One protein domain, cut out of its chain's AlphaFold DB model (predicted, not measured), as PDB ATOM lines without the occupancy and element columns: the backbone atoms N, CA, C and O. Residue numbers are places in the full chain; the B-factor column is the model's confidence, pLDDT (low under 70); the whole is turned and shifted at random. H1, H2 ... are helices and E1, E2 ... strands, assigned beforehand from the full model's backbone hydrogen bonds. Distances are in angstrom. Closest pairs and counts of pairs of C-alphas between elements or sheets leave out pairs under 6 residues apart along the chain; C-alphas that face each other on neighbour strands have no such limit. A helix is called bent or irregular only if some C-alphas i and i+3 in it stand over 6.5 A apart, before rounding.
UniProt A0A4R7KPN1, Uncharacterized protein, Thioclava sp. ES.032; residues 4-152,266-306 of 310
ATOM      1  N   ARG A   4       3.130  24.401 -46.358       82.62
ATOM      2  CA  ARG A   4       1.992  25.120 -45.767       82.62
ATOM      3  C   ARG A   4       1.293  24.319 -44.669       82.62
ATOM      4  O   ARG A   4       0.982  24.888 -43.631       82.62
ATOM      5  N   VAL A   5       1.107  23.014 -44.875       84.56
ATOM      6  CA  VAL A   5       0.472  22.118 -43.894       84.56
ATOM      7  C   VAL A   5       1.359  21.991 -42.660       84.56
ATOM      8  O   VAL A   5       0.895  22.165 -41.541       84.56
ATOM      9  N   LEU A   6       2.662  21.793 -42.867       85.75
ATOM     10  CA  LEU A   6       3.625  21.709 -41.773       85.75
ATOM     11  C   LEU A   6       3.695  23.016 -40.958       85.75
ATOM     12  O   LEU A   6       3.714  22.985 -39.732       85.75
ATOM     13  N   ASN A   7       3.689  24.174 -41.623       86.25
ATOM     14  CA  ASN A   7       3.671  25.476 -40.950       86.25
ATOM     15  C   ASN A   7       2.375  25.719 -40.163       86.25
ATOM     16  O   ASN A   7       2.431  26.304 -39.084       86.25
ATOM     17  N   ALA A   8       1.232  25.271 -40.687       87.12
ATOM     18  CA  ALA A   8      -0.040  25.346 -39.979       87.12
ATOM     19  C   ALA A   8      -0.021  24.486 -38.709       87.12
ATOM     20  O   ALA A   8      -0.441  24.964 -37.663       87.12
ATOM     21  N   ILE A   9       0.544  23.275 -38.770       87.94
ATOM     22  CA  ILE A   9       0.686  22.389 -37.603       87.94
ATOM     23  C   ILE A   9       1.541  23.044 -36.512       87.94
ATOM     24  O   ILE A   9       1.131  23.058 -35.356       87.94
ATOM     25  N   TYR A  10       2.687  23.635 -36.862       87.19
ATOM     26  CA  TYR A  10       3.541  24.308 -35.875       87.19
ATOM     27  C   TYR A  10       2.887  25.548 -35.249       87.19
ATOM     28  O   TYR A  10       3.058  25.804 -34.059       87.19
ATOM     29  N   LEU A  11       2.122  26.319 -36.027       88.25
ATOM     30  CA  LEU A  11       1.347  27.435 -35.479       88.25
ATOM     31  C   LEU A  11       0.241  26.941 -34.551       88.25
ATOM     32  O   LEU A  11       0.093  27.470 -33.452       88.25
ATOM     33  N   LEU A  12      -0.487  25.905 -34.971       88.06
ATOM     34  CA  LEU A  12      -1.549  25.294 -34.185       88.06
ATOM     35  C   LEU A  12      -1.005  24.742 -32.863       88.06
ATOM     36  O   LEU A  12      -1.622  24.958 -31.827       88.06
ATOM     37  N   SER A  13       0.169  24.100 -32.865       86.44
ATOM     38  CA  SER A  13       0.766  23.570 -31.635       86.44
ATOM     39  C   SER A  13       1.120  24.680 -30.644       86.44
ATOM     40  O   SER A  13       0.898  24.515 -29.451       86.44
ATOM     41  N   GLY A  14       1.622  25.825 -31.120       83.56
ATOM     42  CA  GLY A  14       1.869  26.992 -30.266       83.56
ATOM     43  C   GLY A  14       0.583  27.631 -29.726       83.56
ATOM     44  O   GLY A  14       0.523  28.008 -28.561       83.56
ATOM     45  N   MET A  15      -0.464  27.715 -30.554       87.50
ATOM     46  CA  MET A  15      -1.765  28.283 -30.171       87.50
ATOM     47  C   MET A  15      -2.537  27.398 -29.183       87.50
ATOM     48  O   MET A  15      -3.186  27.913 -28.275       87.50
ATOM     49  N   LEU A  16      -2.473  26.076 -29.356       85.75
ATOM     50  CA  LEU A  16      -3.217  25.108 -28.549       85.75
ATOM     51  C   LEU A  16      -2.468  24.629 -27.307       85.75
ATOM     52  O   LEU A  16      -3.081  23.967 -26.476       85.75
ATOM     53  N   PHE A  17      -1.189  24.971 -27.143       79.62
ATOM     54  CA  PHE A  17      -0.400  24.520 -25.998       79.62
ATOM     55  C   PHE A  17      -1.075  24.832 -24.663       79.62
ATOM     56  O   PHE A  17      -1.344  23.925 -23.886       79.62
ATOM     57  N   VAL A  18      -1.419  26.100 -24.427       75.94
ATOM     58  CA  VAL A  18      -1.999  26.523 -23.146       75.94
ATOM     59  C   VAL A  18      -3.372  25.880 -22.880       75.94
ATOM     60  O   VAL A  18      -3.534  25.299 -21.805       75.94
ATOM     61  N   PRO A  19      -4.345  25.905 -23.819       76.88
ATOM     62  CA  PRO A  19      -5.619  25.210 -23.630       76.88
ATOM     63  C   PRO A  19      -5.471  23.704 -23.374       76.88
ATOM     64  O   PRO A  19      -6.136  23.166 -22.491       76.88
ATOM     65  N   VAL A  20      -4.593  23.023 -24.120       79.81
ATOM     66  CA  VAL A  20      -4.378  21.574 -23.978       79.81
ATOM     67  C   VAL A  20      -3.733  21.255 -22.637       79.81
ATOM     68  O   VAL A  20      -4.187  20.344 -21.957       79.81
ATOM     69  N   THR A  21      -2.722  22.015 -22.220       73.50
ATOM     70  CA  THR A  21      -2.088  21.849 -20.910       73.50
ATOM     71  C   THR A  21      -3.091  22.027 -19.776       73.50
ATOM     72  O   THR A  21      -3.162  21.163 -18.912       73.50
ATOM     73  N   LEU A  22      -3.910  23.084 -19.800       70.62
ATOM     74  CA  LEU A  22      -4.962  23.299 -18.798       70.62
ATOM     75  C   LEU A  22      -5.929  22.114 -18.722       70.62
ATOM     76  O   LEU A  22      -6.222  21.622 -17.636       70.62
ATOM     77  N   TYR A  23      -6.395  21.637 -19.878       74.81
ATOM     78  CA  TYR A  23      -7.305  20.497 -19.952       74.81
ATOM     79  C   TYR A  23      -6.665  19.208 -19.419       74.81
ATOM     80  O   TYR A  23      -7.266  18.507 -18.610       74.81
ATOM     81  N   VAL A  24      -5.439  18.902 -19.849       71.50
ATOM     82  CA  VAL A  24      -4.718  17.684 -19.457       71.50
ATOM     83  C   VAL A  24      -4.391  17.699 -17.969       71.50
ATOM     84  O   VAL A  24      -4.637  16.703 -17.295       71.50
ATOM     85  N   THR A  25      -3.895  18.816 -17.431       67.44
ATOM     86  CA  THR A  25      -3.669  18.944 -15.988       67.44
ATOM     87  C   THR A  25      -4.982  18.734 -15.239       67.44
ATOM     88  O   THR A  25      -4.990  17.972 -14.283       67.44
ATOM     89  N   HIS A  26      -6.103  19.300 -15.708       64.62
ATOM     90  CA  HIS A  26      -7.391  19.155 -15.018       64.62
ATOM     91  C   HIS A  26      -7.854  17.701 -14.994       64.62
ATOM     92  O   HIS A  26      -8.257  17.194 -13.950       64.62
ATOM     93  N   ALA A  27      -7.738  17.023 -16.135       71.62
ATOM     94  CA  ALA A  27      -8.131  15.631 -16.284       71.62
ATOM     95  C   ALA A  27      -7.257  14.662 -15.467       71.62
ATOM     96  O   ALA A  27      -7.753  13.621 -15.047       71.62
ATOM     97  N   ILE A  28      -5.973  14.979 -15.257       65.62
ATOM     98  CA  ILE A  28      -5.020  14.085 -14.579       65.62
ATOM     99  C   ILE A  28      -4.962  14.338 -13.072       65.62
ATOM    100  O   ILE A  28      -4.952  13.380 -12.302       65.62
ATOM    101  N   THR A  29      -4.873  15.595 -12.632       57.81
ATOM    102  CA  THR A  29      -4.627  15.906 -11.214       57.81
ATOM    103  C   THR A  29      -5.911  16.018 -10.404       57.81
ATOM    104  O   THR A  29      -5.853  15.973  -9.178       57.81
ATOM    105  N   GLY A  30      -7.068  16.183 -11.060       54.03
ATOM    106  CA  GLY A  30      -8.335  16.454 -10.378       54.03
ATOM    107  C   GLY A  30      -8.302  17.741  -9.545       54.03
ATOM    108  O   GLY A  30      -9.184  17.960  -8.717       54.03
ATOM    109  N   GLU A  31      -7.279  18.584  -9.732       56.38
ATOM    110  CA  GLU A  31      -7.129  19.823  -8.986       56.38
ATOM    111  C   GLU A  31      -8.307  20.751  -9.276       56.38
ATOM    112  O   GLU A  31      -8.789  20.868 -10.408       56.38
ATOM    113  N   GLY A  32      -8.754  21.459  -8.238       50.66
ATOM    114  CA  GLY A  32      -9.692  22.555  -8.412       50.66
ATOM    115  C   GLY A  32      -9.100  23.662  -9.301       50.66
ATOM    116  O   GLY A  32      -7.878  23.744  -9.478       50.66
ATOM    117  N   PRO A  33      -9.938  24.577  -9.820       50.31
ATOM    118  CA  PRO A  33      -9.520  25.605 -10.774       50.31
ATOM    119  C   PRO A  33      -8.296  26.418 -10.316       50.31
ATOM    120  O   PRO A  33      -7.438  26.751 -11.125       50.31
ATOM    121  N   GLY A  34      -8.165  26.696  -9.013       50.47
ATOM    122  CA  GLY A  34      -7.050  27.469  -8.448       50.47
ATOM    123  C   GLY A  34      -5.689  26.751  -8.453       50.47
ATOM    124  O   GLY A  34      -4.661  27.408  -8.655       50.47
ATOM    125  N   GLY A  35      -5.668  25.425  -8.271       51.88
ATOM    126  CA  GLY A  35      -4.452  24.600  -8.379       51.88
ATOM    127  C   GLY A  35      -3.996  24.501  -9.832       51.88
ATOM    128  O   GLY A  35      -2.873  24.880 -10.167       51.88
ATOM    129  N   LEU A  36      -4.956  24.208 -10.712       54.28
ATOM    130  CA  LEU A  36      -4.793  24.218 -12.164       54.28
ATOM    131  C   LEU A  36      -4.224  25.511 -12.702       54.28
ATOM    132  O   LEU A  36      -3.331  25.504 -13.543       54.28
ATOM    133  N   LEU A  37      -4.732  26.629 -12.203       54.47
ATOM    134  CA  LEU A  37      -4.266  27.940 -12.597       54.47
ATOM    135  C   LEU A  37      -2.860  28.214 -12.115       54.47
ATOM    136  O   LEU A  37      -2.085  28.785 -12.868       54.47
ATOM    137  N   THR A  38      -2.489  27.772 -10.921       53.28
ATOM    138  CA  THR A  38      -1.118  27.934 -10.429       53.28
ATOM    139  C   THR A  38      -0.144  27.113 -11.288       53.28
ATOM    140  O   THR A  38       0.854  27.650 -11.773       53.28
ATOM    141  N   THR A  39      -0.484  25.857 -11.581       51.69
ATOM    142  CA  THR A  39       0.325  24.923 -12.384       51.69
ATOM    143  C   THR A  39       0.384  25.301 -13.870       51.69
ATOM    144  O   THR A  39       1.443  25.241 -14.493       51.69
ATOM    145  N   ALA A  40      -0.713  25.779 -14.455       53.94
ATOM    146  CA  ALA A  40      -0.747  26.225 -15.847       53.94
ATOM    147  C   ALA A  40      -0.176  27.633 -16.038       53.94
ATOM    148  O   ALA A  40       0.468  27.883 -17.057       53.94
ATOM    149  N   SER A  41      -0.331  28.537 -15.060       56.69
ATOM    150  CA  SER A  41       0.338  29.848 -15.079       56.69
ATOM    151  C   SER A  41       1.840  29.667 -15.195       56.69
ATOM    152  O   SER A  41       2.466  30.363 -15.978       56.69
ATOM    153  N   ILE A  42       2.410  28.674 -14.508       55.34
ATOM    154  CA  ILE A  42       3.828  28.316 -14.602       55.34
ATOM    155  C   ILE A  42       4.244  27.984 -16.051       55.34
ATOM    156  O   ILE A  42       5.259  28.490 -16.516       55.34
ATOM    157  N   LEU A  43       3.455  27.204 -16.796       62.59
ATOM    158  CA  LEU A  43       3.786  26.807 -18.176       62.59
ATOM    159  C   LEU A  43       3.537  27.937 -19.196       62.59
ATOM    160  O   LEU A  43       4.308  28.119 -20.142       62.59
ATOM    161  N   ILE A  44       2.509  28.756 -18.963       64.44
ATOM    162  CA  ILE A  44       2.225  29.998 -19.699       64.44
ATOM    163  C   ILE A  44       3.350  31.028 -19.502       64.44
ATOM    164  O   ILE A  44       3.752  31.715 -20.447       64.44
ATOM    165  N   ILE A  45       3.877  31.112 -18.277       64.75
ATOM    166  CA  ILE A  45       5.012  31.945 -17.867       64.75
ATOM    167  C   ILE A  45       6.272  31.626 -18.674       64.75
ATOM    168  O   ILE A  45       7.095  32.510 -18.869       64.75
ATOM    169  N   TYR A  46       6.419  30.418 -19.217       75.12
ATOM    170  CA  TYR A  46       7.620  30.043 -19.968       75.12
ATOM    171  C   TYR A  46       7.528  30.307 -21.466       75.12
ATOM    172  O   TYR A  46       8.529  30.654 -22.097       75.12
ATOM    173  N   TYR A  47       6.341  30.155 -22.051       81.56
ATOM    174  CA  TYR A  47       6.191  30.178 -23.504       81.56
ATOM    175  C   TYR A  47       6.627  31.520 -24.113       81.56
ATOM    176  O   TYR A  47       7.397  31.562 -25.075       81.56
ATOM    177  N   ILE A  48       6.166  32.629 -23.530       83.50
ATOM    178  CA  ILE A  48       6.427  33.980 -24.037       83.50
ATOM    179  C   ILE A  48       7.888  34.410 -23.808       83.50
ATOM    180  O   ILE A  48       8.491  34.857 -24.785       83.50
ATOM    181  N   PRO A  49       8.514  34.262 -22.618       82.31
ATOM    182  CA  PRO A  49       9.913  34.644 -22.423       82.31
ATOM    183  C   PRO A  49      10.860  33.832 -23.297       82.31
ATOM    184  O   PRO A  49      11.798  34.396 -23.851       82.31
ATOM    185  N   ILE A  50      10.589  32.540 -23.512       87.19
ATOM    186  CA  ILE A  50      11.389  31.723 -24.432       87.19
ATOM    187  C   ILE A  50      11.246  32.234 -25.871       87.19
ATOM    188  O   ILE A  50      12.250  32.390 -26.569       87.19
ATOM    189  N   LEU A  51      10.028  32.562 -26.316       87.00
ATOM    190  CA  LEU A  51       9.816  33.193 -27.622       87.00
ATOM    191  C   LEU A  51      10.556  34.543 -27.730       87.00
ATOM    192  O   LEU A  51      11.155  34.836 -28.767       87.00
ATOM    193  N   ALA A  52      10.573  35.332 -26.652       85.62
ATOM    194  CA  ALA A  52      11.315  36.587 -26.540       85.62
ATOM    195  C   ALA A  52      12.833  36.381 -26.635       85.62
ATOM    196  O   ALA A  52      13.496  37.087 -27.396       85.62
ATOM    197  N   ILE A  53      13.383  35.373 -25.960       88.12
ATOM    198  CA  ILE A  53      14.800  35.003 -26.054       88.12
ATOM    199  C   ILE A  53      15.143  34.591 -27.491       88.12
ATOM    200  O   ILE A  53      16.112  35.092 -28.062       88.12
ATOM    201  N   PHE A  54      14.320  33.758 -28.138       87.38
ATOM    202  CA  PHE A  54      14.529  33.391 -29.542       87.38
ATOM    203  C   PHE A  54      14.529  34.604 -30.484       87.38
ATOM    204  O   PHE A  54      15.269  34.606 -31.472       87.38
ATOM    205  N   SER A  55      13.749  35.647 -30.180       86.94
ATOM    206  CA  SER A  55      13.721  36.890 -30.967       86.94
ATOM    207  C   SER A  55      15.031  37.688 -30.917       86.94
ATOM    208  O   SER A  55      15.354  38.411 -31.865       86.94
ATOM    209  N   ALA A  56      15.841  37.509 -29.867       84.50
ATOM    210  CA  ALA A  56      17.161  38.126 -29.800       84.50
ATOM    211  C   ALA A  56      18.102  37.524 -30.853       84.50
ATOM    212  O   ALA A  56      18.752  38.255 -31.606       84.50
ATOM    213  N   PHE A  57      18.093  36.195 -30.974       85.69
ATOM    214  CA  PHE A  57      18.977  35.449 -31.872       85.69
ATOM    215  C   PHE A  57      18.473  35.359 -33.315       85.69
ATOM    216  O   PHE A  57      19.259  35.082 -34.220       85.69
ATOM    217  N   ARG A  58      17.176  35.586 -33.562       84.75
ATOM    218  CA  ARG A  58      16.595  35.533 -34.910       84.75
ATOM    219  C   ARG A  58      15.888  36.835 -35.281       84.75
ATOM    220  O   ARG A  58      14.979  37.256 -34.575       84.75
ATOM    221  N   PRO A  59      16.223  37.446 -36.431       77.62
ATOM    222  CA  PRO A  59      15.582  38.688 -36.858       77.62
ATOM    223  C   PRO A  59      14.141  38.481 -37.351       77.62
ATOM    224  O   PRO A  59      13.347  39.423 -37.308       77.62
ATOM    225  N   HIS A  60      13.790  37.265 -37.787       87.44
ATOM    226  CA  HIS A  60      12.503  36.957 -38.409       87.44
ATOM    227  C   HIS A  60      11.819  35.763 -37.761       87.44
ATOM    228  O   HIS A  60      12.456  34.765 -37.412       87.44
ATOM    229  N   PHE A  61      10.496  35.856 -37.676       88.69
ATOM    230  CA  PHE A  61       9.668  34.740 -37.257       88.69
ATOM    231  C   PHE A  61       9.428  33.779 -38.425       88.69
ATOM    232  O   PHE A  61       9.100  34.194 -39.537       88.69
ATOM    233  N   THR A  62       9.531  32.480 -38.155       87.81
ATOM    234  CA  THR A  62       9.010  31.427 -39.027       87.81
ATOM    235  C   THR A  62       7.974  30.621 -38.246       87.81
ATOM    236  O   THR A  62       8.171  30.413 -37.053       87.81
ATOM    237  N   PRO A  63       6.903  30.110 -38.881       85.56
ATOM    238  CA  PRO A  63       5.877  29.308 -38.203       85.56
ATOM    239  C   PRO A  63       6.432  28.158 -37.355       85.56
ATOM    240  O   PRO A  63       5.893  27.849 -36.302       85.56
ATOM    241  N   ARG A  64       7.562  27.571 -37.768       86.19
ATOM    242  CA  ARG A  64       8.265  26.516 -37.023       86.19
ATOM    243  C   ARG A  64       8.767  26.974 -35.650       86.19
ATOM    244  O   ARG A  64       8.843  26.163 -34.735       86.19
ATOM    245  N   LEU A  65       9.091  28.260 -35.491       85.75
ATOM    246  CA  LEU A  65       9.506  28.828 -34.206       85.75
ATOM    247  C   LEU A  65       8.381  28.840 -33.172       85.75
ATOM    248  O   LEU A  65       8.692  28.914 -31.992       85.75
ATOM    249  N   ALA A  66       7.110  28.705 -33.565       85.50
ATOM    250  CA  ALA A  66       6.015  28.562 -32.605       85.50
ATOM    251  C   ALA A  66       6.136  27.277 -31.759       85.50
ATOM    252  O   ALA A  66       5.693  27.249 -30.618       85.50
ATOM    253  N   ALA A  67       6.793  26.229 -32.264       84.69
ATOM    254  CA  ALA A  67       7.021  25.007 -31.490       84.69
ATOM    255  C   ALA A  67       8.339  24.997 -30.703       84.69
ATOM    256  O   ALA A  67       8.529  24.135 -29.847       84.69
ATOM    257  N   ALA A  68       9.252  25.940 -30.954       84.88
ATOM    258  CA  ALA A  68      10.538  25.981 -30.258       84.88
ATOM    259  C   ALA A  68      10.394  26.217 -28.737       84.88
ATOM    260  O   ALA A  68      11.063  25.510 -27.981       84.88
ATOM    261  N   PRO A  69       9.497  27.107 -28.259       85.31
ATOM    262  CA  PRO A  69       9.211  27.222 -26.833       85.31
ATOM    263  C   PRO A  69       8.705  25.925 -26.203       85.31
ATOM    264  O   PRO A  69       9.095  25.614 -25.089       85.31
ATOM    265  N   LEU A  70       7.904  25.132 -26.923       82.81
ATOM    266  CA  LEU A  70       7.365  23.864 -26.417       82.81
ATOM    267  C   LEU A  70       8.481  22.867 -26.104       82.81
ATOM    268  O   LEU A  70       8.518  22.289 -25.022       82.81
ATOM    269  N   LEU A  71       9.420  22.706 -27.040       82.06
ATOM    270  CA  LEU A  71      10.576  21.828 -26.860       82.06
ATOM    271  C   LEU A  71      11.474  22.306 -25.717       82.06
ATOM    272  O   LEU A  71      11.959  21.490 -24.940       82.06
ATOM    273  N   ALA A  72      11.671  23.619 -25.596       83.12
ATOM    274  CA  ALA A  72      12.457  24.200 -24.515       83.12
ATOM    275  C   ALA A  72      11.795  23.999 -23.143       83.12
ATOM    276  O   ALA A  72      12.485  23.654 -22.190       83.12
ATOM    277  N   ILE A  73      10.470  24.149 -23.047       79.19
ATOM    278  CA  ILE A  73       9.713  23.870 -21.817       79.19
ATOM    279  C   ILE A  73       9.845  22.396 -21.441       79.19
ATOM    280  O   ILE A  73      10.206  22.096 -20.312       79.19
ATOM    281  N   LEU A  74       9.627  21.479 -22.388       76.31
ATOM    282  CA  LEU A  74       9.783  20.044 -22.138       76.31
ATOM    283  C   LEU A  74      11.200  19.694 -21.678       76.31
ATOM    284  O   LEU A  74      11.357  18.887 -20.772       76.31
ATOM    285  N   ALA A  75      12.226  20.314 -22.262       78.38
ATOM    286  CA  ALA A  75      13.607  20.118 -21.835       78.38
ATOM    287  C   ALA A  75      13.863  20.653 -20.414       78.38
ATOM    288  O   ALA A  75      14.522  19.977 -19.628       78.38
ATOM    289  N   LEU A  76      13.326  21.831 -20.073       75.38
ATOM    290  CA  LEU A  76      13.434  22.421 -18.732       75.38
ATOM    291  C   LEU A  76      12.722  21.573 -17.672       75.38
ATOM    292  O   LEU A  76      13.269  21.371 -16.589       75.38
ATOM    293  N   GLU A  77      11.537  21.055 -17.991       71.56
ATOM    294  CA  GLU A  77      10.791  20.146 -17.115       71.56
ATOM    295  C   GLU A  77      11.509  18.796 -16.983       71.56
ATOM    296  O   GLU A  77      11.657  18.289 -15.876       71.56
ATOM    297  N   LEU A  78      12.053  18.238 -18.073       72.00
ATOM    298  CA  LEU A  78      12.852  17.008 -18.026       72.00
ATOM    299  C   LEU A  78      14.096  17.177 -17.140       72.00
ATOM    300  O   LEU A  78      14.442  16.273 -16.383       72.00
ATOM    301  N   TRP A  79      14.753  18.338 -17.210       70.81
ATOM    302  CA  TRP A  79      15.879  18.666 -16.336       70.81
ATOM    303  C   TRP A  79      15.472  18.699 -14.867       70.81
ATOM    304  O   TRP A  79      16.220  18.183 -14.045       70.81
ATOM    305  N   ALA A  80      14.278  19.201 -14.542       65.62
ATOM    306  CA  ALA A  80      13.784  19.250 -13.167       65.62
ATOM    307  C   ALA A  80      13.613  17.862 -12.512       65.62
ATOM    308  O   ALA A  80      13.600  17.780 -11.285       65.62
ATOM    309  N   PHE A  81      13.531  16.777 -13.295       65.69
ATOM    310  CA  PHE A  81      13.518  15.399 -12.782       65.69
ATOM    311  C   PHE A  81      14.911  14.844 -12.455       65.69
ATOM    312  O   PHE A  81      15.015  13.789 -11.828       65.69
ATOM    313  N   ILE A  82      15.988  15.524 -12.858       69.38
ATOM    314  CA  ILE A  82      17.352  15.131 -12.510       69.38
ATOM    315  C   ILE A  82      17.630  15.607 -11.071       69.38
ATOM    316  O   ILE A  82      17.562  16.812 -10.803       69.38
ATOM    317  N   PRO A  83      17.963  14.704 -10.126       61.16
ATOM    318  CA  PRO A  83      18.228  15.077  -8.738       61.16
ATOM    319  C   PRO A  83      19.297  16.173  -8.633       61.16
ATOM    320  O   PRO A  83      20.381  16.051  -9.199       61.16
ATOM    321  N   GLY A  84      18.985  17.258  -7.918       60.69
ATOM    322  CA  GLY A  84      19.877  18.414  -7.753       60.69
ATOM    323  C   GLY A  84      19.864  19.429  -8.905       60.69
ATOM    324  O   GLY A  84      20.453  20.499  -8.768       60.69
ATOM    325  N   TYR A  85      19.155  19.156 -10.003       60.34
ATOM    326  CA  TYR A  85      19.108  20.009 -11.194       60.34
ATOM    327  C   TYR A  85      17.699  20.540 -11.459       60.34
ATOM    328  O   TYR A  85      17.113  20.338 -12.511       60.34
ATOM    329  N   ALA A  86      17.159  21.310 -10.517       68.75
ATOM    330  CA  ALA A  86      15.979  22.126 -10.773       68.75
ATOM    331  C   ALA A  86      16.438  23.543 -11.174       68.75
ATOM    332  O   ALA A  86      16.706  24.353 -10.283       68.75
ATOM    333  N   PRO A  87      16.549  23.884 -12.477       69.56
ATOM    334  CA  PRO A  87      17.179  25.132 -12.934       69.56
ATOM    335  C   PRO A  87      16.544  26.382 -12.312       69.56
ATOM    336  O   PRO A  87      17.237  27.346 -11.991       69.56
ATOM    337  N   PHE A  88      15.238  26.344 -12.054       71.38
ATOM    338  CA  PHE A  88      14.527  27.430 -11.386       71.38
ATOM    339  C   PHE A  88      14.712  27.446  -9.872       71.38
ATOM    340  O   PHE A  88      14.768  28.523  -9.296       71.38
ATOM    341  N   ALA A  89      14.829  26.292  -9.215       70.50
ATOM    342  CA  ALA A  89      15.156  26.266  -7.793       70.50
ATOM    343  C   ALA A  89      16.596  26.741  -7.557       70.50
ATOM    344  O   ALA A  89      16.848  27.422  -6.573       70.50
ATOM    345  N   LEU A  90      17.514  26.461  -8.489       78.00
ATOM    346  CA  LEU A  90      18.880  26.987  -8.485       78.00
ATOM    347  C   LEU A  90      18.896  28.504  -8.709       78.00
ATOM    348  O   LEU A  90      19.497  29.231  -7.921       78.00
ATOM    349  N   LEU A  91      18.187  28.998  -9.731       79.69
ATOM    350  CA  LEU A  91      18.064  30.436  -9.991       79.69
ATOM    351  C   LEU A  91      17.386  31.169  -8.823       79.69
ATOM    352  O   LEU A  91      17.815  32.245  -8.423       79.69
ATOM    353  N   GLY A  92      16.350  30.564  -8.249       79.50
ATOM    354  CA  GLY A  92      15.674  31.063  -7.062       79.50
ATOM    355  C   GLY A  92      16.538  31.025  -5.813       79.50
ATOM    356  O   GLY A  92      16.551  31.987  -5.061       79.50
ATOM    357  N   GLY A  93      17.297  29.952  -5.605       78.75
ATOM    358  CA  GLY A  93      18.241  29.817  -4.498       78.75
ATOM    359  C   GLY A  93      19.376  30.835  -4.574       78.75
ATOM    360  O   GLY A  93      19.799  31.351  -3.550       78.75
ATOM    361  N   ALA A  94      19.818  31.205  -5.779       82.19
ATOM    362  CA  ALA A  94      20.785  32.288  -5.964       82.19
ATOM    363  C   ALA A  94      20.214  33.672  -5.594       82.19
ATOM    364  O   ALA A  94      20.959  34.565  -5.199       82.19
ATOM    365  N   LEU A  95      18.897  33.853  -5.721       79.25
ATOM    366  CA  LEU A  95      18.204  35.108  -5.421       79.25
ATOM    367  C   LEU A  95      17.594  35.141  -4.010       79.25
ATOM    368  O   LEU A  95      17.232  36.216  -3.534       79.25
ATOM    369  N   SER A  96      17.502  33.998  -3.325       74.94
ATOM    370  CA  SER A  96      16.881  33.887  -2.002       74.94
ATOM    371  C   SER A  96      17.520  34.762  -0.914       74.94
ATOM    372  O   SER A  96      16.759  35.227  -0.069       74.94
ATOM    373  N   PRO A  97      18.832  35.108  -0.929       82.31
ATOM    374  CA  PRO A  97      19.392  36.032   0.063       82.31
ATOM    375  C   PRO A  97      18.760  37.432   0.037       82.31
ATOM    376  O   PRO A  97      18.756  38.121   1.052       82.31
ATOM    377  N   TYR A  98      18.212  37.854  -1.107       76.81
ATOM    378  CA  TYR A  98      17.557  39.157  -1.265       76.81
ATOM    379  C   TYR A  98      16.054  39.107  -0.943       76.81
ATOM    380  O   TYR A  98      15.456  40.139  -0.642       76.81
ATOM    381  N   TRP A  99      15.445  37.916  -0.986       69.94
ATOM    382  CA  TRP A  99      14.021  37.682  -0.716       69.94
ATOM    383  C   TRP A  99      13.814  36.374   0.070       69.94
ATOM    384  O   TRP A  99      13.256  35.413  -0.467       69.94
ATOM    385  N   PRO A 100      14.237  36.318   1.347       63.34
ATOM    386  CA  PRO A 100      14.313  35.069   2.115       63.34
ATOM    387  C   PRO A 100      12.949  34.424   2.389       63.34
ATOM    388  O   PRO A 100      12.862  33.219   2.604       63.34
ATOM    389  N   ASN A 101      11.875  35.214   2.332       56.53
ATOM    390  CA  ASN A 101      10.514  34.762   2.622       56.53
ATOM    391  C   ASN A 101       9.764  34.247   1.380       56.53
ATOM    392  O   ASN A 101       8.606  33.845   1.480       56.53
ATOM    393  N   VAL A 102      10.383  34.285   0.195       55.72
ATOM    394  CA  VAL A 102       9.744  33.886  -1.066       55.72
ATOM    395  C   VAL A 102      10.181  32.475  -1.437       55.72
ATOM    396  O   VAL A 102      11.368  32.158  -1.429       55.72
ATOM    397  N   ASN A 103       9.223  31.628  -1.826       64.31
ATOM    398  CA  ASN A 103       9.521  30.282  -2.314       64.31
ATOM    399  C   ASN A 103      10.552  30.353  -3.468       64.31
ATOM    400  O   ASN A 103      10.255  30.974  -4.497       64.31
ATOM    401  N   PRO A 104      11.725  29.696  -3.353       67.38
ATOM    402  CA  PRO A 104      12.774  29.757  -4.369       67.38
ATOM    403  C   PRO A 104      12.289  29.361  -5.767       67.38
ATOM    404  O   PRO A 104      12.650  29.995  -6.753       67.38
ATOM    405  N   ALA A 105      11.395  28.379  -5.887       65.94
ATOM    406  CA  ALA A 105      10.850  27.991  -7.185       65.94
ATOM    407  C   ALA A 105      10.027  29.118  -7.834       65.94
ATOM    408  O   ALA A 105      10.073  29.287  -9.049       65.94
ATOM    409  N   VAL A 106       9.295  29.909  -7.045       68.19
ATOM    410  CA  VAL A 106       8.534  31.071  -7.539       68.19
ATOM    411  C   VAL A 106       9.479  32.211  -7.911       68.19
ATOM    412  O   VAL A 106       9.319  32.831  -8.966       68.19
ATOM    413  N   LEU A 107      10.496  32.450  -7.083       71.00
ATOM    414  CA  LEU A 107      11.497  33.489  -7.303       71.00
ATOM    415  C   LEU A 107      12.303  33.238  -8.585       71.00
ATOM    416  O   LEU A 107      12.418  34.128  -9.427       71.00
ATOM    417  N   GLY A 108      12.781  32.007  -8.789       76.81
ATOM    418  CA  GLY A 108      13.520  31.630  -9.992       76.81
ATOM    419  C   GLY A 108      12.682  31.730 -11.266       76.81
ATOM    420  O   GLY A 108      13.158  32.237 -12.280       76.81
ATOM    421  N   LYS A 109      11.406  31.327 -11.222       75.56
ATOM    422  CA  LYS A 109      10.485  31.494 -12.362       75.56
ATOM    423  C   LYS A 109      10.248  32.967 -12.681       75.56
ATOM    424  O   LYS A 109      10.317  33.350 -13.843       75.56
ATOM    425  N   SER A 110      10.038  33.796 -11.660       75.12
ATOM    426  CA  SER A 110       9.825  35.239 -11.828       75.12
ATOM    427  C   SER A 110      11.050  35.922 -12.439       75.12
ATOM    428  O   SER A 110      10.924  36.689 -13.395       75.12
ATOM    429  N   ALA A 111      12.245  35.580 -11.953       79.38
ATOM    430  CA  ALA A 111      13.503  36.070 -12.501       79.38
ATOM    431  C   ALA A 111      13.685  35.679 -13.973       79.38
ATOM    432  O   ALA A 111      14.112  36.503 -14.780       79.38
ATOM    433  N   PHE A 112      13.301  34.459 -14.354       82.56
ATOM    434  CA  PHE A 112      13.361  34.010 -15.744       82.56
ATOM    435  C   PHE A 112      12.496  34.865 -16.686       82.56
ATOM    436  O   PHE A 112      12.950  35.213 -17.779       82.56
ATOM    437  N   VAL A 113      11.290  35.268 -16.263       78.50
ATOM    438  CA  VAL A 113      10.434  36.177 -17.055       78.50
ATOM    439  C   VAL A 113      11.128  37.515 -17.281       78.50
ATOM    440  O   VAL A 113      11.201  37.993 -18.415       78.50
ATOM    441  N   VAL A 114      11.678  38.093 -16.211       82.81
ATOM    442  CA  VAL A 114      12.382  39.381 -16.262       82.81
ATOM    443  C   VAL A 114      13.599  39.294 -17.181       82.81
ATOM    444  O   VAL A 114      13.789  40.174 -18.019       82.81
ATOM    445  N   ILE A 115      14.378  38.213 -17.092       85.50
ATOM    446  CA  ILE A 115      15.525  37.962 -17.973       85.50
ATOM    447  C   ILE A 115      15.078  37.895 -19.438       85.50
ATOM    448  O   ILE A 115      15.664  38.566 -20.287       85.50
ATOM    449  N   GLY A 116      14.023  37.135 -19.752       83.56
ATOM    450  CA  GLY A 116      13.516  37.033 -21.123       83.56
ATOM    451  C   GLY A 116      13.026  38.373 -21.679       83.56
ATOM    452  O   GLY A 116      13.353  38.729 -22.815       83.56
ATOM    453  N   ALA A 117      12.306  39.153 -20.866       83.56
ATOM    454  CA  ALA A 117      11.858  40.495 -21.232       83.56
ATOM    455  C   ALA A 117      13.042  41.451 -21.464       83.56
ATOM    456  O   ALA A 117      13.078  42.138 -22.486       83.56
ATOM    457  N   ALA A 118      14.035  41.449 -20.570       87.38
ATOM    458  CA  ALA A 118      15.230  42.283 -20.676       87.38
ATOM    459  C   ALA A 118      16.059  41.943 -21.921       87.38
ATOM    460  O   ALA A 118      16.424  42.841 -22.679       87.38
ATOM    461  N   ILE A 119      16.300  40.656 -22.193       87.00
ATOM    462  CA  ILE A 119      17.018  40.200 -23.393       87.00
ATOM    463  C   ILE A 119      16.288  40.647 -24.666       87.00
ATOM    464  O   ILE A 119      16.918  41.160 -25.595       87.00
ATOM    465  N   SER A 120      14.962  40.492 -24.719       80.69
ATOM    466  CA  SER A 120      14.173  40.923 -25.876       80.69
ATOM    467  C   SER A 120      14.221  42.445 -26.058       80.69
ATOM    468  O   SER A 120      14.475  42.910 -27.169       80.69
ATOM    469  N   ALA A 121      14.096  43.219 -24.976       86.62
ATOM    470  CA  ALA A 121      14.197  44.676 -25.017       86.62
ATOM    471  C   ALA A 121      15.584  45.152 -25.484       86.62
ATOM    472  O   ALA A 121      15.679  45.990 -26.380       86.62
ATOM    473  N   LEU A 122      16.665  44.566 -24.960       87.31
ATOM    474  CA  LEU A 122      18.030  44.853 -25.411       87.31
ATOM    475  C   LEU A 122      18.224  44.503 -26.893       87.31
ATOM    476  O   LEU A 122      18.914  45.219 -27.617       87.31
ATOM    477  N   SER A 123      17.564  43.450 -27.389       83.88
ATOM    478  CA  SER A 123      17.646  43.073 -28.806       83.88
ATOM    479  C   SER A 123      17.076  44.130 -29.766       83.88
ATOM    480  O   SER A 123      17.479  44.181 -30.936       83.88
ATOM    481  N   LEU A 124      16.185  45.008 -29.283       84.94
ATOM    482  CA  LEU A 124      15.627  46.114 -30.068       84.94
ATOM    483  C   LEU A 124      16.669  47.194 -30.388       84.94
ATOM    484  O   LEU A 124      16.520  47.871 -31.404       84.94
ATOM    485  N   ILE A 125      17.738  47.313 -29.592       83.12
ATOM    486  CA  ILE A 125      18.788  48.334 -29.756       83.12
ATOM    487  C   ILE A 125      19.527  48.163 -31.092       83.12
ATOM    488  O   ILE A 125      19.927  49.143 -31.714       83.12
ATOM    489  N   HIS A 126      19.683  46.925 -31.572       72.69
ATOM    490  CA  HIS A 126      20.413  46.663 -32.812       72.69
ATOM    491  C   HIS A 126      19.550  46.867 -34.070       72.69
ATOM    492  O   HIS A 126      19.989  47.514 -35.019       72.69
ATOM    493  N   LYS A 127      18.333  46.295 -34.103       78.12
ATOM    494  CA  LYS A 127      17.351  46.416 -35.204       78.12
ATOM    495  C   LYS A 127      15.939  46.120 -34.700       78.12
ATOM    496  O   LYS A 127      15.717  45.067 -34.098       78.12
ATOM    497  N   ILE A 128      14.985  46.978 -35.061       85.75
ATOM    498  CA  ILE A 128      13.561  46.797 -34.752       85.75
ATOM    499  C   ILE A 128      12.905  45.979 -35.872       85.75
ATOM    500  O   ILE A 128      12.677  46.472 -36.979       85.75
ATOM    501  N   THR A 129      12.597  44.715 -35.586       89.38
ATOM    502  CA  THR A 129      11.755  43.860 -36.438       89.38
ATOM    503  C   THR A 129      10.402  43.646 -35.774       89.38
ATOM    504  O   THR A 129      10.301  43.745 -34.551       89.38
ATOM    505  N   ILE A 130       9.358  43.336 -36.553       88.81
ATOM    506  CA  ILE A 130       8.042  43.004 -35.976       88.81
ATOM    507  C   ILE A 130       8.172  41.816 -35.025       88.81
ATOM    508  O   ILE A 130       7.545  41.813 -33.975       88.81
ATOM    509  N   PHE A 131       9.040  40.847 -35.339       89.38
ATOM    510  CA  PHE A 131       9.256  39.716 -34.447       89.38
ATOM    511  C   PHE A 131       9.758  40.143 -33.068       89.38
ATOM    512  O   PHE A 131       9.152  39.780 -32.063       89.38
ATOM    513  N   ARG A 132      10.813  40.963 -33.021       89.50
ATOM    514  CA  ARG A 132      11.365  41.470 -31.760       89.50
ATOM    515  C   ARG A 132      10.375  42.363 -31.031       89.50
ATOM    516  O   ARG A 132      10.149  42.152 -29.850       89.50
ATOM    517  N   LEU A 133       9.734  43.293 -31.740       90.19
ATOM    518  CA  LEU A 133       8.762  44.211 -31.149       90.19
ATOM    519  C   LEU A 133       7.597  43.454 -30.506       90.19
ATOM    520  O   LEU A 133       7.302  43.668 -29.333       90.19
ATOM    521  N   THR A 134       6.961  42.544 -31.246       90.00
ATOM    522  CA  THR A 134       5.851  41.745 -30.724       90.00
ATOM    523  C   THR A 134       6.313  40.879 -29.557       90.00
ATOM    524  O   THR A 134       5.640  40.860 -28.533       90.00
ATOM    525  N   ALA A 135       7.469  40.213 -29.654       88.25
ATOM    526  CA  ALA A 135       7.966  39.374 -28.566       88.25
ATOM    527  C   ALA A 135       8.290  40.185 -27.295       88.25
ATOM    528  O   ALA A 135       7.940  39.752 -26.199       88.25
ATOM    529  N   THR A 136       8.865  41.387 -27.432       88.31
ATOM    530  CA  THR A 136       9.101  42.302 -26.304       88.31
ATOM    531  C   THR A 136       7.786  42.756 -25.678       88.31
ATOM    532  O   THR A 136       7.629  42.656 -24.465       88.31
ATOM    533  N   VAL A 137       6.816  43.211 -26.479       89.69
ATOM    534  CA  VAL A 137       5.506  43.661 -25.971       89.69
ATOM    535  C   VAL A 137       4.779  42.524 -25.256       89.69
ATOM    536  O   VAL A 137       4.220  42.736 -24.185       89.69
ATOM    537  N   MET A 138       4.822  41.304 -25.802       87.88
ATOM    538  CA  MET A 138       4.253  40.125 -25.148       87.88
ATOM    539  C   MET A 138       4.931  39.831 -23.806       87.88
ATOM    540  O   MET A 138       4.230  39.605 -22.821       87.88
ATOM    541  N   ALA A 139       6.265  39.872 -23.747       85.31
ATOM    542  CA  ALA A 139       7.009  39.624 -22.514       85.31
ATOM    543  C   ALA A 139       6.737  40.695 -21.445       85.31
ATOM    544  O   ALA A 139       6.478  40.361 -20.293       85.31
ATOM    545  N   VAL A 140       6.707  41.977 -21.824       85.75
ATOM    546  CA  VAL A 140       6.402  43.086 -20.902       85.75
ATOM    547  C   VAL A 140       4.965  43.012 -20.390       85.75
ATOM    548  O   VAL A 140       4.733  43.183 -19.191       85.75
ATOM    549  N   ALA A 141       3.997  42.720 -21.265       84.38
ATOM    550  CA  ALA A 141       2.606  42.532 -20.860       84.38
ATOM    551  C   ALA A 141       2.482  41.388 -19.845       84.38
ATOM    552  O   ALA A 141       1.797  41.532 -18.837       84.38
ATOM    553  N   GLN A 142       3.205  40.287 -20.054       80.81
ATOM    554  CA  GLN A 142       3.219  39.180 -19.106       80.81
ATOM    555  C   GLN A 142       3.876  39.539 -17.772       80.81
ATOM    556  O   GLN A 142       3.298  39.225 -16.736       80.81
ATOM    557  N   CYS A 143       5.027  40.222 -17.774       79.62
ATOM    558  CA  CYS A 143       5.630  40.741 -16.543       79.62
ATOM    559  C   CYS A 143       4.626  41.601 -15.768       79.62
ATOM    560  O   CYS A 143       4.443  41.412 -14.570       79.62
ATOM    561  N   THR A 144       3.942  42.508 -16.470       81.19
ATOM    562  CA  THR A 144       2.966  43.427 -15.874       81.19
ATOM    563  C   THR A 144       1.797  42.667 -15.265       81.19
ATOM    564  O   THR A 144       1.452  42.899 -14.115       81.19
ATOM    565  N   VAL A 145       1.214  41.723 -16.005       77.31
ATOM    566  CA  VAL A 145       0.084  40.910 -15.538       77.31
ATOM    567  C   VAL A 145       0.481  40.017 -14.364       77.31
ATOM    568  O   VAL A 145      -0.290  39.890 -13.420       77.31
ATOM    569  N   MET A 146       1.693  39.460 -14.366       72.88
ATOM    570  CA  MET A 146       2.205  38.656 -13.254       72.88
ATOM    571  C   MET A 146       2.404  39.498 -11.988       72.88
ATOM    572  O   MET A 146       2.008  39.072 -10.906       72.88
ATOM    573  N   VAL A 147       2.961  40.708 -12.119       71.75
ATOM    574  CA  VAL A 147       3.083  41.660 -11.004       71.75
ATOM    575  C   VAL A 147       1.702  42.076 -10.511       71.75
ATOM    576  O   VAL A 147       1.448  42.017  -9.314       71.75
ATOM    577  N   LEU A 148       0.792  42.439 -11.418       68.94
ATOM    578  CA  LEU A 148      -0.561  42.856 -11.063       68.94
ATOM    579  C   LEU A 148      -1.317  41.730 -10.356       68.94
ATOM    580  O   LEU A 148      -1.995  41.985  -9.372       68.94
ATOM    581  N   PHE A 149      -1.157  40.483 -10.799       70.31
ATOM    582  CA  PHE A 149      -1.704  39.316 -10.117       70.31
ATOM    583  C   PHE A 149      -1.114  39.160  -8.715       70.31
ATOM    584  O   PHE A 149      -1.855  38.985  -7.755       70.31
ATOM    585  N   HIS A 150       0.206  39.263  -8.563       63.59
ATOM    586  CA  HIS A 150       0.841  39.157  -7.250       63.59
ATOM    587  C   HIS A 150       0.376  40.271  -6.298       63.59
ATOM    588  O   HIS A 150       0.102  40.025  -5.125       63.59
ATOM    589  N   VAL A 151       0.216  41.490  -6.812       64.06
ATOM    590  CA  VAL A 151      -0.265  42.633  -6.030       64.06
ATOM    591  C   VAL A 151      -1.748  42.474  -5.675       64.06
ATOM    592  O   VAL A 151      -2.121  42.439  -4.508       64.06
ATOM    593  N   VAL A 152      -2.610  42.322  -6.677       63.47
ATOM    594  CA  VAL A 152      -4.073  42.357  -6.519       63.47
ATOM    595  C   VAL A 152      -4.630  41.075  -5.914       63.47
ATOM    596  O   VAL A 152      -5.653  41.122  -5.242       63.47
ATOM    597  N   LEU A 266     -14.667  33.453  -0.175       55.00
ATOM    598  CA  LEU A 266     -14.682  34.629  -1.057       55.00
ATOM    599  C   LEU A 266     -13.306  34.871  -1.699       55.00
ATOM    600  O   LEU A 266     -13.206  35.162  -2.889       55.00
ATOM    601  N   TYR A 267     -12.229  34.723  -0.923       61.44
ATOM    602  CA  TYR A 267     -10.870  34.896  -1.426       61.44
ATOM    603  C   TYR A 267     -10.451  33.761  -2.382       61.44
ATOM    604  O   TYR A 267      -9.817  34.022  -3.407       61.44
ATOM    605  N   ALA A 268     -10.842  32.510  -2.108       59.91
ATOM    606  CA  ALA A 268     -10.611  31.393  -3.023       59.91
ATOM    607  C   ALA A 268     -11.396  31.569  -4.326       59.91
ATOM    608  O   ALA A 268     -10.820  31.386  -5.398       59.91
ATOM    609  N   GLU A 269     -12.662  31.982  -4.262       61.69
ATOM    610  CA  GLU A 269     -13.492  32.267  -5.437       61.69
ATOM    611  C   GLU A 269     -12.944  33.439  -6.258       61.69
ATOM    612  O   GLU A 269     -12.875  33.355  -7.489       61.69
ATOM    613  N   LEU A 270     -12.474  34.503  -5.599       65.94
ATOM    614  CA  LEU A 270     -11.828  35.639  -6.255       65.94
ATOM    615  C   LEU A 270     -10.525  35.217  -6.944       65.94
ATOM    616  O   LEU A 270     -10.305  35.552  -8.108       65.94
ATOM    617  N   ARG A 271      -9.677  34.430  -6.270       64.94
ATOM    618  CA  ARG A 271      -8.431  33.907  -6.848       64.94
ATOM    619  C   ARG A 271      -8.696  32.974  -8.025       64.94
ATOM    620  O   ARG A 271      -7.981  33.051  -9.023       64.94
ATOM    621  N   VAL A 272      -9.707  32.111  -7.930       65.94
ATOM    622  CA  VAL A 272     -10.142  31.248  -9.034       65.94
ATOM    623  C   VAL A 272     -10.593  32.103 -10.213       65.94
ATOM    624  O   VAL A 272     -10.079  31.932 -11.315       65.94
ATOM    625  N   SER A 273     -11.485  33.065  -9.981       66.31
ATOM    626  CA  SER A 273     -12.045  33.916 -11.034       66.31
ATOM    627  C   SER A 273     -10.970  34.751 -11.733       66.31
ATOM    628  O   SER A 273     -10.891  34.766 -12.962       66.31
ATOM    629  N   ILE A 274     -10.085  35.393 -10.963       70.50
ATOM    630  CA  ILE A 274      -8.976  36.185 -11.511       70.50
ATOM    631  C   ILE A 274      -7.967  35.286 -12.220       70.50
ATOM    632  O   ILE A 274      -7.473  35.649 -13.285       70.50
ATOM    633  N   GLY A 275      -7.676  34.104 -11.679       69.25
ATOM    634  CA  GLY A 275      -6.806  33.161 -12.360       69.25
ATOM    635  C   GLY A 275      -7.400  32.728 -13.707       69.25
ATOM    636  O   GLY A 275      -6.691  32.788 -14.709       69.25
ATOM    637  N   ILE A 276      -8.695  32.390 -13.786       71.50
ATOM    638  CA  ILE A 276      -9.352  32.013 -15.055       71.50
ATOM    639  C   ILE A 276      -9.221  33.156 -16.065       71.50
ATOM    640  O   ILE A 276      -8.818  32.929 -17.208       71.50
ATOM    641  N   LEU A 277      -9.501  34.390 -15.639       74.81
ATOM    642  CA  LEU A 277      -9.340  35.583 -16.472       74.81
ATOM    643  C   LEU A 277      -7.897  35.754 -16.964       74.81
ATOM    644  O   LEU A 277      -7.682  36.063 -18.135       74.81
ATOM    645  N   LEU A 278      -6.910  35.507 -16.105       74.56
ATOM    646  CA  LEU A 278      -5.489  35.599 -16.433       74.56
ATOM    647  C   LEU A 278      -5.066  34.519 -17.439       74.56
ATOM    648  O   LEU A 278      -4.364  34.817 -18.407       74.56
ATOM    649  N   ALA A 279      -5.548  33.285 -17.284       73.81
ATOM    650  CA  ALA A 279      -5.324  32.221 -18.260       73.81
ATOM    651  C   ALA A 279      -5.947  32.557 -19.622       73.81
ATOM    652  O   ALA A 279      -5.269  32.449 -20.645       73.81
ATOM    653  N   LEU A 280      -7.202  33.020 -19.649       76.94
ATOM    654  CA  LEU A 280      -7.874  33.455 -20.879       76.94
ATOM    655  C   LEU A 280      -7.133  34.614 -21.549       76.94
ATOM    656  O   LEU A 280      -6.924  34.590 -22.764       76.94
ATOM    657  N   PHE A 281      -6.682  35.592 -20.760       80.25
ATOM    658  CA  PHE A 281      -5.870  36.704 -21.242       80.25
ATOM    659  C   PHE A 281      -4.592  36.199 -21.920       80.25
ATOM    660  O   PHE A 281      -4.292  36.593 -23.047       80.25
ATOM    661  N   HIS A 282      -3.863  35.279 -21.287       78.75
ATOM    662  CA  HIS A 282      -2.643  34.721 -21.865       78.75
ATOM    663  C   HIS A 282      -2.891  33.901 -23.133       78.75
ATOM    664  O   HIS A 282      -2.134  34.046 -24.094       78.75
ATOM    665  N   ILE A 283      -3.947  33.080 -23.170       81.62
ATOM    666  CA  ILE A 283      -4.342  32.326 -24.369       81.62
ATOM    667  C   ILE A 283      -4.606  33.296 -25.522       81.62
ATOM    668  O   ILE A 283      -4.018  33.156 -26.596       81.62
ATOM    669  N   ALA A 284      -5.437  34.314 -25.287       84.94
ATOM    670  CA  ALA A 284      -5.766  35.317 -26.293       84.94
ATOM    671  C   ALA A 284      -4.510  36.046 -26.794       84.94
ATOM    672  O   ALA A 284      -4.336  36.220 -28.002       84.94
ATOM    673  N   TRP A 285      -3.600  36.411 -25.887       86.06
ATOM    674  CA  TRP A 285      -2.372  37.127 -26.229       86.06
ATOM    675  C   TRP A 285      -1.388  36.276 -27.037       86.06
ATOM    676  O   TRP A 285      -0.809  36.763 -28.009       86.06
ATOM    677  N   ILE A 286      -1.220  34.996 -26.687       86.88
ATOM    678  CA  ILE A 286      -0.374  34.057 -27.440       86.88
ATOM    679  C   ILE A 286      -0.939  33.842 -28.844       86.88
ATOM    680  O   ILE A 286      -0.194  33.950 -29.819       86.88
ATOM    681  N   ILE A 287      -2.245  33.592 -28.964       89.25
ATOM    682  CA  ILE A 287      -2.898  33.381 -30.263       89.25
ATOM    683  C   ILE A 287      -2.753  34.626 -31.141       89.25
ATOM    684  O   ILE A 287      -2.304  34.523 -32.286       89.25
ATOM    685  N   LEU A 288      -3.071  35.805 -30.601       91.31
ATOM    686  CA  LEU A 288      -2.958  37.072 -31.320       91.31
ATOM    687  C   LEU A 288      -1.509  37.358 -31.734       91.31
ATOM    688  O   LEU A 288      -1.251  37.690 -32.892       91.31
ATOM    689  N   GLY A 289      -0.556  37.183 -30.816       90.19
ATOM    690  CA  GLY A 289       0.868  37.367 -31.077       90.19
ATOM    691  C   GLY A 289       1.367  36.459 -32.198       90.19
ATOM    692  O   GLY A 289       1.948  36.938 -33.169       90.19
ATOM    693  N   LEU A 290       1.070  35.158 -32.130       91.62
ATOM    694  CA  LEU A 290       1.441  34.202 -33.176       91.62
ATOM    695  C   LEU A 290       0.771  34.514 -34.518       91.62
ATOM    696  O   LEU A 290       1.416  34.366 -35.553       91.62
ATOM    697  N   ALA A 291      -0.479  34.986 -34.528       91.19
ATOM    698  CA  ALA A 291      -1.165  35.395 -35.754       91.19
ATOM    699  C   ALA A 291      -0.509  36.628 -36.404       91.19
ATOM    700  O   ALA A 291      -0.253  36.630 -37.614       91.19
ATOM    701  N   ILE A 292      -0.164  37.649 -35.608       91.25
ATOM    702  CA  ILE A 292       0.580  38.829 -36.077       91.25
ATOM    703  C   ILE A 292       1.938  38.401 -36.637       91.25
ATOM    704  O   ILE A 292       2.305  38.803 -37.741       91.25
ATOM    705  N   LEU A 293       2.668  37.548 -35.916       91.00
ATOM    706  CA  LEU A 293       3.981  37.058 -36.328       91.00
ATOM    707  C   LEU A 293       3.920  36.192 -37.591       91.00
ATOM    708  O   LEU A 293       4.751  36.355 -38.481       91.00
ATOM    709  N   ALA A 294       2.923  35.320 -37.725       89.31
ATOM    710  CA  ALA A 294       2.728  34.515 -38.928       89.31
ATOM    711  C   ALA A 294       2.485  35.386 -40.169       89.31
ATOM    712  O   ALA A 294       2.949  35.056 -41.262       89.31
ATOM    713  N   ARG A 295       1.785  36.516 -40.002       89.50
ATOM    714  CA  ARG A 295       1.452  37.435 -41.095       89.50
ATOM    715  C   ARG A 295       2.560  38.448 -41.404       89.50
ATOM    716  O   ARG A 295       2.785  38.767 -42.571       89.50
ATOM    717  N   HIS A 296       3.245  38.955 -40.379       90.62
ATOM    718  CA  HIS A 296       4.123  40.131 -40.460       90.62
ATOM    719  C   HIS A 296       5.544  39.902 -39.921       90.62
ATOM    720  O   HIS A 296       6.353  40.826 -39.888       90.62
ATOM    721  N   GLY A 297       5.891  38.680 -39.522       83.88
ATOM    722  CA  GLY A 297       7.144  38.359 -38.836       83.88
ATOM    723  C   GLY A 297       8.434  38.587 -39.625       83.88
ATOM    724  O   GLY A 297       9.514  38.543 -39.039       83.88
ATOM    725  N   ASN A 298       8.338  38.851 -40.931       88.75
ATOM    726  CA  ASN A 298       9.469  39.192 -41.792       88.75
ATOM    727  C   ASN A 298       9.598  40.697 -42.091       88.75
ATOM    728  O   ASN A 298      10.335  41.084 -42.992       88.75
ATOM    729  N   TYR A 299       8.888  41.557 -41.358       87.75
ATOM    730  CA  TYR A 299       9.023  43.007 -41.494       87.75
ATOM    731  C   TYR A 299      10.098  43.578 -40.559       87.75
ATOM    732  O   TYR A 299      10.185  43.211 -39.383       87.75
ATOM    733  N   ALA A 300      10.863  44.541 -41.072       88.25
ATOM    734  CA  ALA A 300      11.842  45.339 -40.344       88.25
ATOM    735  C   ALA A 300      11.572  46.841 -40.521       88.25
ATOM    736  O   ALA A 300      11.141  47.294 -41.587       88.25
ATOM    737  N   PHE A 301      11.835  47.629 -39.480       86.56
ATOM    738  CA  PHE A 301      11.715  49.081 -39.531       86.56
ATOM    739  C   PHE A 301      13.005  49.690 -40.085       86.56
ATOM    740  O   PHE A 301      14.075  49.575 -39.486       86.56
ATOM    741  N   ARG A 302      12.925  50.329 -41.257       85.56
ATOM    742  CA  ARG A 302      14.072  50.961 -41.927       85.56
ATOM    743  C   ARG A 302      13.683  52.351 -42.417       85.56
ATOM    744  O   ARG A 302      12.733  52.491 -43.187       85.56
ATOM    745  N   LYS A 303      14.453  53.373 -42.021       86.56
ATOM    746  CA  LYS A 303      14.277  54.775 -42.463       86.56
ATOM    747  C   LYS A 303      12.833  55.286 -42.279       86.56
ATOM    748  O   LYS A 303      12.235  55.808 -43.214       86.56
ATOM    749  N   GLY A 304      12.247  55.061 -41.101       86.56
ATOM    750  CA  GLY A 304      10.899  55.543 -40.778       86.56
ATOM    751  C   GLY A 304       9.740  54.720 -41.356       86.56
ATOM    752  O   GLY A 304       8.591  55.123 -41.212       86.56
ATOM    753  N   ARG A 305       9.997  53.591 -42.039       87.31
ATOM    754  CA  ARG A 305       8.949  52.756 -42.651       87.31
ATOM    755  C   ARG A 305       9.167  51.272 -42.373       87.31
ATOM    756  O   ARG A 305      10.298  50.788 -42.384       87.31
ATOM    757  N   TRP A 306       8.070  50.539 -42.202       88.44
ATOM    758  CA  TRP A 306       8.082  49.078 -42.187       88.44
ATOM    759  C   TRP A 306       8.308  48.545 -43.599       88.44
ATOM    760  O   TRP A 306       7.612  48.930 -44.538       88.44
TER     761      TRP A 306
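This is residues 4 to 152 and 266 to 306 of the 310 residues of an uncharacterized protein of Thioclava sp. ES.032 (UniProt A0A4R7KPN1). Helices bundle round H2, which runs nearly straight through the middle: the hairpin of H5 and H6 packs on its arm H2b, H3 crosses H2b, and long H7 packs on H6 and arm H2a. Bent H1 packs on H2a, H3 and H7, H4 crosses the first part of H5, and E1 lies near the start of H6. The 190 printed residues, mostly helix, hold H1 to H7, then E1; they are compact, with radius of gyration of the C-alphas 17.1 A and spans of 51 by 38 by 36 A.

Start at H7, residues 266 to 296; it touches H6, residues 130 to 152, opposite ways at a shallow tilt of 4 degrees, C-alphas 293 and 131 closest at 6.2 A. By hydrogen bonds H1, residues 4 to 29, and H2, residues 33 to 57, were each assigned as one helix, but both are bent: C-alphas 15 and 18 are 7.2 A apart, 45 and 48 6.6 A. Arms H2a, to 45, and H2b, from 48, stand at 3 degrees; H1a, to 15, and H1b, from 18, at 57. H2b, H6 and H5, residues 104 to 123, form a bundle, three helices side by side; C-alphas 49 and 116 of H2b and H5 are closest at 4.5 A. H3, residues 63 to 80, only just irregular with C-alphas 66 and 69 6.7 A apart, touches H2b and H1a. H4, residues 87 to 98, irregular with C-alphas 94 and 97 7.2 A apart, touches H5 about perpendicular, 83 degrees. Every O i to N i+4 pair is within hydrogen-bond range in H1a, H1b, H5, H6 and H7; H2a has 8 of 9, H2b 5 of 6, H3 10 of 14, H4 6 of 8.

Find C-alpha 266 at (-14.682, 34.629, -1.057); H7 runs 44.0 A to C-alpha 296 at (4.123, 40.131, -40.460). H6 is 31.9 A long. E1, residues 299 to 302, pairs with no named strand.

Residues 153 to 265 are cut out, a gap of 14.2 A between C-alphas 152 and 266. No link printed whole is long. Mean pLDDT of the printed part is 77.1; look for low values at residues 28 to 45.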